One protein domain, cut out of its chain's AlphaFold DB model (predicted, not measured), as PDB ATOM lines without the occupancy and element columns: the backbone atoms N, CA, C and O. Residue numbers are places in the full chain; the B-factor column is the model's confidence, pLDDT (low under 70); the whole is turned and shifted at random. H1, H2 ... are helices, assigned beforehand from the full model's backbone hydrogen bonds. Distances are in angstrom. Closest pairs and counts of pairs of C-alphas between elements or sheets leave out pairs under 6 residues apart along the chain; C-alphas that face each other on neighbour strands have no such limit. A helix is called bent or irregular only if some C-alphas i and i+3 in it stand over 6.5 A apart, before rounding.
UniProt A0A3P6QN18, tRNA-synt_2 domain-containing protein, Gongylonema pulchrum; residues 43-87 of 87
ATOM      1  N   LYS A  43     -16.177  22.382 -16.931       92.62
ATOM      2  CA  LYS A  43     -16.213  21.431 -18.052       92.62
ATOM      3  C   LYS A  43     -17.615  21.273 -18.621       92.62
ATOM      4  O   LYS A  43     -17.776  20.991 -19.806       92.62
ATOM      5  N   ASN A  44     -18.617  21.399 -17.761       94.62
ATOM      6  CA  ASN A  44     -20.024  21.253 -18.083       94.62
ATOM      7  C   ASN A  44     -20.878  21.988 -17.036       94.62
ATOM      8  O   ASN A  44     -20.373  22.506 -16.042       94.62
ATOM      9  N   LEU A  45     -22.186  22.039 -17.286       94.44
ATOM     10  CA  LEU A  45     -23.145  22.666 -16.379       94.44
ATOM     11  C   LEU A  45     -23.260  21.923 -15.037       94.44
ATOM     12  O   LEU A  45     -23.506  22.557 -14.020       94.44
ATOM     13  N   GLU A  46     -23.065  20.605 -15.032       96.75
ATOM     14  CA  GLU A  46     -23.150  19.772 -13.826       96.75
ATOM     15  C   GLU A  46     -22.101  20.184 -12.786       96.75
ATOM     16  O   GLU A  46     -22.453  20.441 -11.643       96.75
ATOM     17  N   GLU A  47     -20.850  20.411 -13.204       94.75
ATOM     18  CA  GLU A  47     -19.784  20.918 -12.328       94.75
ATOM     19  C   GLU A  47     -20.148  22.271 -11.690       94.75
ATOM     20  O   GLU A  47     -19.862  22.511 -10.515       94.75
ATOM     21  N   LEU A  48     -20.800  23.160 -12.449       93.25
ATOM     22  CA  LEU A  48     -21.245  24.455 -11.934       93.25
ATOM     23  C   LEU A  48     -22.405  24.299 -10.938       93.25
ATOM     24  O   LEU A  48     -22.405  24.955  -9.897       93.25
ATOM     25  N   CYS A  49     -23.373  23.429 -11.231       95.38
ATOM     26  CA  CYS A  49     -24.485  23.130 -10.329       95.38
ATOM     27  C   CYS A  49     -23.992  22.523  -9.010       95.38
ATOM     28  O   CYS A  49     -24.388  22.999  -7.947       95.38
ATOM     29  N   ASP A  50     -23.074  21.556  -9.070       95.81
ATOM     30  CA  ASP A  50     -22.469  20.929  -7.893       95.81
ATOM     31  C   ASP A  50     -21.742  21.956  -7.021       95.81
ATOM     32  O   ASP A  50     -21.804  21.904  -5.790       95.81
ATOM     33  N   PHE A  51     -21.047  22.912  -7.645       92.88
ATOM     34  CA  PHE A  51     -20.389  24.002  -6.932       92.88
ATOM     35  C   PHE A  51     -21.398  24.897  -6.198       92.88
ATOM     36  O   PHE A  51     -21.206  25.203  -5.016       92.88
ATOM     37  N   VAL A  52     -22.481  25.298  -6.872       94.62
ATOM     38  CA  VAL A  52     -23.540  26.124  -6.270       94.62
ATOM     39  C   VAL A  52     -24.222  25.380  -5.121       94.62
ATOM     40  O   VAL A  52     -24.419  25.955  -4.049       94.62
ATOM     41  N   GLU A  53     -24.528  24.095  -5.299       96.75
ATOM     42  CA  GLU A  53     -25.123  23.258  -4.259       96.75
ATOM     43  C   GLU A  53     -24.207  23.144  -3.032       96.75
ATOM     44  O   GLU A  53     -24.647  23.376  -1.902       96.75
ATOM     45  N   GLN A  54     -22.919  22.856  -3.235       96.25
ATOM     46  CA  GLN A  54     -21.935  22.800  -2.151       96.25
ATOM     47  C   GLN A  54     -21.842  24.125  -1.392       96.25
ATOM     48  O   GLN A  54     -21.764  24.123  -0.162       96.25
ATOM     49  N   TYR A  55     -21.882  25.255  -2.101       93.81
ATOM     50  CA  TYR A  55     -21.841  26.576  -1.484       93.81
ATOM     51  C   TYR A  55     -23.075  26.843  -0.609       93.81
ATOM     52  O   TYR A  55     -22.933  27.266   0.540       93.81
ATOM     53  N   ILE A  56     -24.277  26.534  -1.103       94.06
ATOM     54  CA  ILE A  56     -25.524  26.692  -0.338       94.06
ATOM     55  C   ILE A  56     -25.512  25.782   0.896       94.06
ATOM     56  O   ILE A  56     -25.769  26.248   2.008       94.06
ATOM     57  N   ASN A  57     -25.146  24.508   0.728       95.81
ATOM     58  CA  ASN A  57     -25.041  23.554   1.832       95.81
ATOM     59  C   ASN A  57     -24.025  24.015   2.885       95.81
ATOM     60  O   ASN A  57     -24.281  23.910   4.086       95.81
ATOM     61  N   PHE A  58     -22.883  24.560   2.461       93.94
ATOM     62  CA  PHE A  58     -21.894  25.136   3.368       93.94
ATOM     63  C   PHE A  58     -22.478  26.298   4.181       93.94
ATOM     64  O   PHE A  58     -22.324  26.307   5.403       93.94
ATOM     65  N   LEU A  59     -23.173  27.246   3.541       90.75
ATOM     66  CA  LEU A  59     -23.776  28.394   4.228       90.75
ATOM     67  C   LEU A  59     -24.824  27.964   5.257       90.75
ATOM     68  O   LEU A  59     -24.763  28.397   6.407       90.75
ATOM     69  N   VAL A  60     -25.743  27.076   4.870       91.31
ATOM     70  CA  VAL A  60     -26.807  26.577   5.754       91.31
ATOM     71  C   VAL A  60     -26.211  25.851   6.958       91.31
ATOM     72  O   VAL A  60     -26.539  26.164   8.103       91.31
ATOM     73  N   ASN A  61     -25.259  24.942   6.732       93.06
ATOM     74  CA  ASN A  61     -24.579  24.241   7.821       93.06
ATOM     75  C   ASN A  61     -23.802  25.204   8.724       93.06
ATOM     76  O   ASN A  61     -23.808  25.052   9.949       93.06
ATOM     77  N   ARG A  62     -23.161  26.227   8.144       90.69
ATOM     78  CA  ARG A  62     -22.433  27.236   8.911       90.69
ATOM     79  C   ARG A  62     -23.375  28.027   9.813       90.69
ATOM     80  O   ARG A  62     -23.052  28.183  10.989       90.69
ATOM     81  N   MET A  63     -24.533  28.443   9.300       88.06
ATOM     82  CA  MET A  63     -25.576  29.115  10.079       88.06
ATOM     83  C   MET A  63     -26.098  28.233  11.217       88.06
ATOM     84  O   MET A  63     -26.215  28.703  12.343       88.06
ATOM     85  N   HIS A  64     -26.336  26.942  10.971       89.31
ATOM     86  CA  HIS A  64     -26.757  26.018  12.030       89.31
ATOM     87  C   HIS A  64     -25.688  25.813  13.112       89.31
ATOM     88  O   HIS A  64     -26.017  25.689  14.289       89.31
ATOM     89  N   SER A  65     -24.409  25.774  12.729       91.50
ATOM     90  CA  SER A  65     -23.296  25.548  13.663       91.50
ATOM     91  C   SER A  65     -22.896  26.780  14.486       91.50
ATOM     92  O   SER A  65     -22.140  26.649  15.447       91.50
ATOM     93  N   CYS A  66     -23.359  27.976  14.111       88.62
ATOM     94  CA  CYS A  66     -22.931  29.243  14.694       88.62
ATOM     95  C   CYS A  66     -24.144  30.140  14.967       88.62
ATOM     96  O   CYS A  66     -24.616  30.852  14.082       88.62
ATOM     97  N   ALA A  67     -24.622  30.114  16.215       84.62
ATOM     98  CA  ALA A  67     -25.788  30.886  16.650       84.62
ATOM     99  C   ALA A  67     -25.620  32.396  16.414       84.62
ATOM    100  O   ALA A  67     -26.546  33.046  15.946       84.62
ATOM    101  N   GLU A  68     -24.416  32.930  16.632       86.12
ATOM    102  CA  GLU A  68     -24.109  34.346  16.399       86.12
ATOM    103  C   GLU A  68     -24.296  34.746  14.926       86.12
ATOM    104  O   GLU A  68     -24.872  35.790  14.630       86.12
ATOM    105  N   LEU A  69     -23.875  33.896  13.982       83.00
ATOM    106  CA  LEU A  69     -24.065  34.159  12.555       83.00
ATOM    107  C   LEU A  69     -25.552  34.124  12.179       83.00
ATOM    108  O   LEU A  69     -25.999  34.936  11.371       83.00
ATOM    109  N   ALA A  70     -26.316  33.195  12.760       81.88
ATOM    110  CA  ALA A  70     -27.756  33.108  12.537       81.88
ATOM    111  C   ALA A  70     -28.490  34.349  13.075       81.88
ATOM    112  O   ALA A  70     -29.356  34.889  12.386       81.88
ATOM    113  N   GLU A  71     -28.104  34.842  14.255       83.81
ATOM    114  CA  GLU A  71     -28.630  36.084  14.835       83.81
ATOM    115  C   GLU A  71     -28.280  37.305  13.978       83.81
ATOM    116  O   GLU A  71     -29.160  38.107  13.664       83.81
ATOM    117  N   GLN A  72     -27.031  37.419  13.515       80.00
ATOM    118  CA  GLN A  72     -26.618  38.486  12.599       80.00
ATOM    119  C   GLN A  72     -27.443  38.466  11.306       80.00
ATOM    120  O   GLN A  72     -27.935  39.511  10.878       80.00
ATOM    121  N   PHE A  73     -27.666  37.288  10.717       76.44
ATOM    122  CA  PHE A  73     -28.506  37.144   9.525       76.44
ATOM    123  C   PHE A  73     -29.970  37.530   9.784       76.44
ATOM    124  O   PHE A  73     -30.587  38.166   8.930       76.44
ATOM    125  N   GLY A  74     -30.518  37.191  10.955       74.50
ATOM    126  CA  GLY A  74     -31.862  37.601  11.370       74.50
ATOM    127  C   GLY A  74     -31.988  39.117  11.545       74.50
ATOM    128  O   GLY A  74     -32.896  39.727  10.985       74.50
ATOM    129  N   SER A  75     -31.025  39.738  12.233       73.62
ATOM    130  CA  SER A  75     -30.983  41.194  12.454       73.62
ATOM    131  C   SER A  75     -30.807  41.994  11.160       73.62
ATOM    132  O   SER A  75     -31.268  43.127  11.046       73.62
ATOM    133  N   MET A  76     -30.187  41.390  10.142       67.56
ATOM    134  CA  MET A  76     -30.017  41.997   8.827       67.56
ATOM    135  C   MET A  76     -31.376  42.353   8.200       67.56
ATOM    136  O   MET A  76     -31.521  43.418   7.601       67.56
ATOM    137  N   ALA A  77     -32.389  41.493   8.367       63.06
ATOM    138  CA  ALA A  77     -33.736  41.758   7.868       63.06
ATOM    139  C   ALA A  77     -34.375  42.973   8.556       63.06
ATOM    140  O   ALA A  77     -35.027  43.761   7.881       63.06
ATOM    141  N   GLU A  78     -34.153  43.165   9.857       62.38
ATOM    142  CA  GLU A  78     -34.652  44.332  10.598       62.38
ATOM    143  C   GLU A  78     -33.968  45.620  10.126       62.38
ATOM    144  O   GLU A  78     -34.639  46.594   9.805       62.38
ATOM    145  N   VAL A  79     -32.640  45.610   9.958       64.69
ATOM    146  CA  VAL A  79     -31.888  46.778   9.461       64.69
ATOM    147  C   VAL A  79     -32.375  47.226   8.081       64.69
ATOM    148  O   VAL A  79     -32.489  48.425   7.832       64.69
ATOM    149  N   PHE A  80     -32.680  46.288   7.184       62.06
ATOM    150  CA  PHE A  80     -33.131  46.619   5.831       62.06
ATOM    151  C   PHE A  80     -34.634  46.915   5.737       62.06
ATOM    152  O   PHE A  80     -35.025  47.800   4.976       62.06
ATOM    153  N   CYS A  81     -35.478  46.215   6.498       56.59
ATOM    154  CA  CYS A  81     -36.928  46.415   6.466       56.59
ATOM    155  C   CYS A  81     -37.381  47.629   7.293       56.59
ATOM    156  O   CYS A  81     -38.312  48.317   6.880       56.59
ATOM    157  N   ASP A  82     -36.716  47.956   8.405       52.53
ATOM    158  CA  ASP A  82     -37.096  49.112   9.229       52.53
ATOM    159  C   ASP A  82     -36.553  50.432   8.674       52.53
ATOM    160  O   ASP A  82     -37.181  51.479   8.852       52.53
ATOM    161  N   GLN A  83     -35.461  50.410   7.901       51.16
ATOM    162  CA  GLN A  83     -35.010  51.598   7.166       51.16
ATOM    163  C   GLN A  83     -35.963  52.018   6.033       51.16
ATOM    164  O   GLN A  83     -35.886  53.157   5.571       51.16
ATOM    165  N   LEU A  84     -36.916  51.164   5.643       49.38
ATOM    166  CA  LEU A  84     -37.997  51.520   4.716       49.38
ATOM    167  C   LEU A  84     -39.140  52.317   5.381       49.38
ATOM    168  O   LEU A  84     -40.053  52.744   4.682       49.38
ATOM    169  N   HIS A  85     -39.078  52.604   6.691       46.66
ATOM    170  CA  HIS A  85     -39.979  53.560   7.361       46.66
ATOM    171  C   HIS A  85     -39.527  55.032   7.239       46.66
ATOM    172  O   HIS A  85     -39.982  55.893   7.996       46.66
ATOM    173  N   TYR A  86     -38.659  55.366   6.279       36.50
ATOM    174  CA  TYR A  86     -38.412  56.757   5.895       36.50
ATOM    175  C   TYR A  86     -39.332  57.176   4.735       36.50
ATOM    176  O   TYR A  86     -38.939  57.126   3.575       36.50
ATOM    177  N   ARG A  87     -40.505  57.697   5.129       36.47
ATOM    178  CA  ARG A  87     -41.483  58.501   4.360       36.47
ATOM    179  C   ARG A  87     -42.369  57.795   3.337       36.47
ATOM    180  O   ARG A  87     -41.875  57.392   2.268       36.47
TER     181      ARG A  87
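This is residues 43 to 87 of the 87 residues of the protein "tRNA-synt_2 domain-containing protein" of Gongylonema pulchrum (UniProt A0A3P6QN18). Two long helices, H1 and H2, meet near their ends and make an open V, close to a right angle, with one residue, Cys 66, linking them at the corner. The two arms spread away from that corner, and beyond it nothing packs between them. The printed part has 45 residues with two named helices, H1 then H2 along the chain, and no named strand; the class is all helix. The whole is extended, with a radius of gyration of the C-alphas of 15.9 A, and flat, spanning 50 by 28 by 8 A.

H1, residues 45 to 65, is the longest helix, and H2 holds residues 67 to 85. They touch only at the corner by their tight link, with 4 pairs of C-alphas within 8 A. The closest C-alphas of the two are those of Met 63 and Ala 70, 5.2 A apart. H1 touches H2 with residues 62 to 64 alone, and H2 touches H1 with residues 69 to 70 alone. Their lines are about perpendicular, at 82 degrees, and their centres are 22.3 A apart. In H1 every O i to N i+4 pair is within hydrogen-bond range; in H2 10 of 15 are.

H1 measures 30.2 A from C-alpha 45 at (-23.145, 22.666, -16.379) to C-alpha 65 at (-23.296, 25.548, 13.663). H2 measures 28.3 A and ends with C-alpha 85 at (-39.979, 53.560, 7.361). Neither helix is bent.

The C-alphas of Lys 43 and Arg 87, the two farthest apart, are 50.2 A apart. Residues 43 to 59 stand free, of which 45 to 59 belong to H1, and so do residues 74 to 87, of which 74 to 85 belong to H2. The printed part has no cut, and Arg 87 is the chain's last residue. The mean pLDDT of the printed part is 80.3, and residues 76 to 87 are under 70.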